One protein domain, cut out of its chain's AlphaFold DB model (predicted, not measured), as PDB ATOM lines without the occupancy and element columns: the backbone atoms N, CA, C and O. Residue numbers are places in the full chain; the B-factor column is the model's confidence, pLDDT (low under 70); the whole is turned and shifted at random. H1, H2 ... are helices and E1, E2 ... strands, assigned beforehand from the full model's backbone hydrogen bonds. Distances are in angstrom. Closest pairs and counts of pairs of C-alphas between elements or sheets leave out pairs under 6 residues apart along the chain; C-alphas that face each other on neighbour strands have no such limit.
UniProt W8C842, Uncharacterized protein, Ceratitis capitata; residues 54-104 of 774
ATOM      1  N   ALA A  54     210.740 186.017  80.697       91.69
ATOM      2  CA  ALA A  54     211.747 185.914  79.642       91.69
ATOM      3  C   ALA A  54     211.363 186.661  78.345       91.69
ATOM      4  O   ALA A  54     212.216 186.890  77.485       91.69
ATOM      5  N   MET A  55     210.094 187.048  78.173       93.00
ATOM      6  CA  MET A  55     209.659 187.858  77.039       93.00
ATOM      7  C   MET A  55     210.147 189.303  77.153       93.00
ATOM      8  O   MET A  55     210.306 189.863  78.231       93.00
ATOM      9  N   LYS A  56     210.276 189.962  75.997       92.94
ATOM     10  CA  LYS A  56     210.728 191.356  75.911       92.94
ATOM     11  C   LYS A  56     209.805 192.358  76.623       92.94
ATOM     12  O   LYS A  56     210.301 193.344  77.150       92.94
ATOM     13  N   TYR A  57     208.486 192.145  76.616       94.00
ATOM     14  CA  TYR A  57     207.497 193.069  77.198       94.00
ATOM     15  C   TYR A  57     206.495 192.318  78.097       94.00
ATOM     16  O   TYR A  57     205.355 192.091  77.685       94.00
ATOM     17  N   PRO A  58     206.910 191.875  79.297       92.88
ATOM     18  CA  PRO A  58     206.145 190.920  80.100       92.88
ATOM     19  C   PRO A  58     205.038 191.546  80.957       92.88
ATOM     20  O   PRO A  58     204.166 190.841  81.460       92.88
ATOM     21  N   ILE A  59     205.062 192.867  81.149       93.69
ATOM     22  CA  ILE A  59     204.089 193.593  81.971       93.69
ATOM     23  C   ILE A  59     203.232 194.502  81.098       93.69
ATOM     24  O   ILE A  59     203.646 194.903  80.019       93.69
ATOM     25  N   THR A  60     202.038 194.869  81.558       92.12
ATOM     26  CA  THR A  60     201.187 195.847  80.859       92.12
ATOM     27  C   THR A  60     200.850 197.007  81.780       92.12
ATOM     28  O   THR A  60     200.513 196.795  82.946       92.12
ATOM     29  N   ILE A  61     200.897 198.237  81.270       90.81
ATOM     30  CA  ILE A  61     200.654 199.474  82.033       90.81
ATOM     31  C   ILE A  61     199.555 200.287  81.339       90.81
ATOM     32  O   ILE A  61     199.355 200.169  80.133       90.81
ATOM     33  N   SER A  62     198.801 201.097  82.085       88.44
ATOM     34  CA  SER A  62     197.827 202.023  81.502       88.44
ATOM     35  C   SER A  62     198.502 203.087  80.639       88.44
ATOM     36  O   SER A  62     199.438 203.764  81.065       88.44
ATOM     37  N   THR A  63     197.946 203.310  79.449       87.12
ATOM     38  CA  THR A  63     198.443 204.293  78.471       87.12
ATOM     39  C   THR A  63     198.466 205.715  79.046       87.12
ATOM     40  O   THR A  63     199.349 206.512  78.737       87.12
ATOM     41  N   SER A  64     197.514 206.037  79.929       84.94
ATOM     42  CA  SER A  64     197.462 207.312  80.652       84.94
ATOM     43  C   SER A  64     198.649 207.506  81.599       84.94
ATOM     44  O   SER A  64     199.187 208.607  81.671       84.94
ATOM     45  N   SER A  65     199.099 206.442  82.266       86.00
ATOM     46  CA  SER A  65     200.242 206.478  83.185       86.00
ATOM     47  C   SER A  65     201.567 206.635  82.445       86.00
ATOM     48  O   SER A  65     202.427 207.394  82.874       86.00
ATOM     49  N   ILE A  66     201.707 205.982  81.288       86.69
ATOM     50  CA  ILE A  66     202.875 206.142  80.408       86.69
ATOM     51  C   ILE A  66     203.048 207.615  80.015       86.69
ATOM     52  O   ILE A  66     204.149 208.156  80.098       86.69
ATOM     53  N   LYS A  67     201.943 208.283  79.655       87.00
ATOM     54  CA  LYS A  67     201.939 209.711  79.312       87.00
ATOM     55  C   LYS A  67     202.208 210.606  80.523       87.00
ATOM     56  O   LYS A  67     203.000 211.535  80.404       87.00
ATOM     57  N   SER A  68     201.573 210.343  81.668       86.88
ATOM     58  CA  SER A  68     201.712 211.199  82.855       86.88
ATOM     59  C   SER A  68     203.120 211.172  83.434       86.88
ATOM     60  O   SER A  68     203.641 212.216  83.806       86.88
ATOM     61  N   TYR A  69     203.738 209.992  83.478       87.31
ATOM     62  CA  TYR A  69     205.084 209.817  84.017       87.31
ATOM     63  C   TYR A  69     206.173 209.954  82.955       87.31
ATOM     64  O   TYR A  69     207.334 209.790  83.285       87.31
ATOM     65  N   LYS A  70     205.825 210.262  81.696       90.19
ATOM     66  CA  LYS A  70     206.777 210.415  80.580       90.19
ATOM     67  C   LYS A  70     207.737 209.224  80.445       90.19
ATOM     68  O   LYS A  70     208.932 209.405  80.227       90.19
ATOM     69  N   ILE A  71     207.201 208.007  80.564       90.94
ATOM     70  CA  ILE A  71     207.999 206.780  80.470       90.94
ATOM     71  C   ILE A  71     208.662 206.712  79.078       90.94
ATOM     72  O   ILE A  71     207.961 206.885  78.072       90.94
ATOM     73  N   PRO A  72     209.981 206.448  78.986       92.56
ATOM     74  CA  PRO A  72     210.686 206.380  77.712       92.56
ATOM     75  C   PRO A  72     210.120 205.307  76.775       92.56
ATOM     76  O   PRO A  72     209.829 204.181  77.179       92.56
ATOM     77  N   GLN A  73     210.013 205.646  75.486       90.06
ATOM     78  CA  GLN A  73     209.439 204.766  74.457       90.06
ATOM     79  C   GLN A  73     210.243 203.474  74.242       90.06
ATOM     80  O   GLN A  73     209.708 202.499  73.730       90.06
ATOM     81  N   GLU A  74     211.513 203.427  74.653       92.69
ATOM     82  CA  GLU A  74     212.341 202.216  74.583       92.69
ATOM     83  C   GLU A  74     211.842 201.079  75.492       92.69
ATOM     84  O   GLU A  74     212.070 199.899  75.191       92.69
ATOM     85  N   TYR A  75     211.133 201.421  76.573       92.38
ATOM     86  CA  TYR A  75     210.556 200.459  77.512       92.38
ATOM     87  C   TYR A  75     209.134 200.044  77.143       92.38
ATOM     88  O   TYR A  75     208.599 199.108  77.732       92.38
ATOM     89  N   VAL A  76     208.519 200.705  76.164       92.50
ATOM     90  CA  VAL A  76     207.098 200.565  75.846       92.50
ATOM     91  C   VAL A  76     206.935 199.951  74.457       92.50
ATOM     92  O   VAL A  76     207.600 200.331  73.493       92.50
ATOM     93  N   MET A  77     206.040 198.979  74.331       92.56
ATOM     94  CA  MET A  77     205.669 198.422  73.036       92.56
ATOM     95  C   MET A  77     204.795 199.425  72.274       92.56
ATOM     96  O   MET A  77     203.868 200.005  72.828       92.56
ATOM     97  N   LYS A  78     205.055 199.634  70.979       85.94
ATOM     98  CA  LYS A  78     204.293 200.612  70.175       85.94
ATOM     99  C   LYS A  78     202.821 200.224  69.973       85.94
ATOM    100  O   LYS A  78     201.981 201.099  69.790       85.94
ATOM    101  N   SER A  79     202.509 198.930  69.988       85.06
ATOM    102  CA  SER A  79     201.143 198.412  69.884       85.06
ATOM    103  C   SER A  79     200.508 198.239  71.264       85.06
ATOM    104  O   SER A  79     201.166 197.793  72.203       85.06
ATOM    105  N   GLY A  80     199.214 198.547  71.373       83.75
ATOM    106  CA  GLY A  80     198.429 198.292  72.582       83.75
ATOM    107  C   GLY A  80     198.215 196.801  72.862       83.75
ATOM    108  O   GLY A  80     198.425 195.948  72.000       83.75
ATOM    109  N   ASP A  81     197.787 196.495  74.083       83.56
ATOM    110  CA  ASP A  81     197.378 195.151  74.492       83.56
ATOM    111  C   ASP A  81     196.037 194.793  73.829       83.56
ATOM    112  O   ASP A  81     195.024 195.462  74.035       83.56
ATOM    113  N   LEU A  82     196.027 193.713  73.045       78.56
ATOM    114  CA  LEU A  82     194.840 193.235  72.331       78.56
ATOM    115  C   LEU A  82     193.737 192.730  73.273       78.56
ATOM    116  O   LEU A  82     192.572 192.693  72.890       78.56
ATOM    117  N   ARG A  83     194.087 192.319  74.499       75.69
ATOM    118  CA  ARG A  83     193.140 191.753  75.472       75.69
ATOM    119  C   ARG A  83     192.576 192.797  76.428       75.69
ATOM    120  O   ARG A  83     191.548 192.548  77.053       75.69
ATOM    121  N   LYS A  84     193.253 193.937  76.598       77.56
ATOM    122  CA  LYS A  84     192.858 194.978  77.556       77.56
ATOM    123  C   LYS A  84     192.939 196.366  76.937       77.56
ATOM    124  O   LYS A  84     194.020 196.901  76.706       77.56
ATOM    125  N   TYR A  85     191.772 196.985  76.787       77.06
ATOM    126  CA  TYR A  85     191.650 198.363  76.323       77.06
ATOM    127  C   TYR A  85     192.460 199.336  77.201       77.06
ATOM    128  O   TYR A  85     192.533 199.182  78.423       77.06
ATOM    129  N   ASN A  86     193.072 200.347  76.575       81.94
ATOM    130  CA  ASN A  86     193.919 201.365  77.213       81.94
ATOM    131  C   ASN A  86     195.167 200.852  77.954       81.94
ATOM    132  O   ASN A  86     195.750 201.606  78.746       81.94
ATOM    133  N   ARG A  87     195.635 199.628  77.690       89.06
ATOM    134  CA  ARG A  87     196.913 199.129  78.216       89.06
ATOM    135  C   ARG A  87     197.942 198.930  77.113       89.06
ATOM    136  O   ARG A  87     197.599 198.625  75.975       89.06
ATOM    137  N   THR A  88     199.208 199.065  77.481       93.19
ATOM    138  CA  THR A  88     200.348 198.870  76.588       93.19
ATOM    139  C   THR A  88     201.356 197.934  77.255       93.19
ATOM    140  O   THR A  88     201.636 198.123  78.444       93.19
ATOM    141  N   PRO A  89     201.876 196.915  76.547       94.06
ATOM    142  CA  PRO A  89     202.963 196.080  77.045       94.06
ATOM    143  C   PRO A  89     204.254 196.884  77.239       94.06
ATOM    144  O   PRO A  89     204.605 197.714  76.403       94.06
ATOM    145  N   CYS A  90     204.971 196.626  78.327       94.56
ATOM    146  CA  CYS A  90     206.210 197.301  78.701       94.56
ATOM    147  C   CYS A  90     207.251 196.289  79.203       94.56
ATOM    148  O   CYS A  90     206.902 195.172  79.592       94.56
ATOM    149  N   LYS A  91     208.530 196.679  79.193       95.56
ATOM    150  CA  LYS A  91     209.624 195.872  79.751       95.56
ATOM    151  C   LYS A  91     209.650 195.943  81.286       95.56
ATOM    152  O   LYS A  91     209.063 196.867  81.853       95.56
ATOM    153  N   LEU A  92     210.344 195.027  81.968       94.06
ATOM    154  CA  LEU A  92     210.471 195.050  83.439       94.06
ATOM    155  C   LEU A  92     211.239 196.269  83.953       94.06
ATOM    156  O   LEU A  92     210.847 196.843  84.964       94.06
ATOM    157  N   GLU A  93     212.242 196.722  83.206       94.44
ATOM    158  CA  GLU A  93     213.078 197.887  83.512       94.44
ATOM    159  C   GLU A  93     212.252 199.178  83.621       94.44
ATOM    160  O   GLU A  93     212.681 200.151  84.231       94.44
ATOM    161  N   THR A  94     211.021 199.183  83.093       94.19
ATOM    162  CA  THR A  94     210.056 200.268  83.321       94.19
ATOM    163  C   THR A  94     209.790 200.505  84.808       94.19
ATOM    164  O   THR A  94     209.555 201.643  85.211       94.19
ATOM    165  N   ILE A  95     209.781 199.440  85.618       92.25
ATOM    166  CA  ILE A  95     209.538 199.519  87.063       92.25
ATOM    167  C   ILE A  95     210.720 200.213  87.736       92.25
ATOM    168  O   ILE A  95     210.510 201.161  88.488       92.25
ATOM    169  N   ASP A  96     211.946 199.799  87.416       93.00
ATOM    170  CA  ASP A  96     213.162 200.411  87.956       93.00
ATOM    171  C   ASP A  96     213.279 201.872  87.523       93.00
ATOM    172  O   ASP A  96     213.567 202.752  88.332       93.00
ATOM    173  N   TRP A  97     212.981 202.156  86.252       94.00
ATOM    174  CA  TRP A  97     212.928 203.522  85.751       94.00
ATOM    175  C   TRP A  97     211.923 204.363  86.541       94.00
ATOM    176  O   TRP A  97     212.257 205.467  86.962       94.00
ATOM    177  N   TYR A  98     210.721 203.835  86.787       92.12
ATOM    178  CA  TYR A  98     209.702 204.524  87.573       92.12
ATOM    179  C   TYR A  98     210.184 204.795  88.999       92.12
ATOM    180  O   TYR A  98     210.153 205.943  89.420       92.12
ATOM    181  N   LEU A  99     210.696 203.788  89.711       91.38
ATOM    182  CA  LEU A  99     211.176 203.947  91.089       91.38
ATOM    183  C   LEU A  99     212.306 204.980  91.212       91.38
ATOM    184  O   LEU A  99     212.384 205.672  92.222       91.38
ATOM    185  N   ASN A 100     213.147 205.109  90.183       92.44
ATOM    186  CA  ASN A 100     214.284 206.029  90.178       92.44
ATOM    187  C   ASN A 100     213.950 207.448  89.683       92.44
ATOM    188  O   ASN A 100     214.690 208.377  89.992       92.44
ATOM    189  N   ASN A 101     212.886 207.624  88.890       90.94
ATOM    190  CA  ASN A 101     212.574 208.900  88.224       90.94
ATOM    191  C   ASN A 101     211.205 209.485  88.610       90.94
ATOM    192  O   ASN A 101     210.879 210.593  88.186       90.94
ATOM    193  N   SER A 102     210.375 208.757  89.362       86.75
ATOM    194  CA  SER A 102     209.083 209.263  89.824       86.75
ATOM    195  C   SER A 102     209.239 210.228  90.992       86.75
ATOM    196  O   SER A 102     210.094 210.027  91.851       86.75
ATOM    197  N   ASP A 103     208.345 211.214  91.068       86.38
ATOM    198  CA  ASP A 103     208.258 212.106  92.221       86.38
ATOM    199  C   ASP A 103     207.971 211.332  93.514       86.38
ATOM    200  O   ASP A 103     207.153 210.403  93.541       86.38
ATOM    201  N   ASP A 104     208.580 211.788  94.609       85.00
ATOM    202  CA  ASP A 104     208.270 211.290  95.941       85.00
ATOM    203  C   ASP A 104     206.770 211.445  96.254       85.00
ATOM    204  O   ASP A 104     206.162 212.486  95.967       85.00
TER     205      ASP A 104
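This is residues 54 to 104 of the 774 residues of an uncharacterized protein of Ceratitis capitata (UniProt W8C842). Two short strands, E1 and E2, lie side by side as a small antiparallel ladder, with the short helix H1 at the end of E1 and the longer helix H2 reaching away from the end of E2. A long loop, residues 69 to 86, makes a wide detour from H1 to E2, and its Leu 82 lies at the opposite end of the longest axis from Asp 104, which follows H2. The printed part has 51 residues, with two named helices and two named strands in the order E1, H1, E2, H2; the class is mixed, helices and strands, and under half of the residues are in named elements. The whole is compact, with a radius of gyration of the C-alphas of 10.5 A and spans of 32 by 25 by 14 A.

E1, residues 59 to 62, and E2, residues 87 to 90, are antiparallel neighbours, with 139 degrees between their directions. The C-alphas of Thr 60 and Pro 89 face each other at 4.2 A. N 61 and O 88 are within hydrogen-bond range at 2.9 A, and N 90 and O 59 at 2.8 A. H1, residues 63 to 68, follows E1 by a tight link. The closest C-alphas of H1 and E2 are those of Thr 63 and Arg 87, 5.4 A apart. H2, residues 93 to 101, follows E2 by a tight link and is apart from E1 and H1. In H1 and H2 every O i to N i+4 pair is within hydrogen-bond range.

E1 begins at C-alpha 59 (204.089, 193.593, 81.971) and is 10.5 A long. H1 measures 8.8 A and E2 9.5 A from first to last C-alpha. H2, 12.0 A long, ends at C-alpha 101 (212.574, 208.900, 88.224).

The two C-alphas farthest apart are those of Leu 82 and Asp 104, at 32.6 A. The link from H1 to E2 is long, with 18 residues. The printed part has no cut. Its mean pLDDT is 89.3, and no printed residue is under 70.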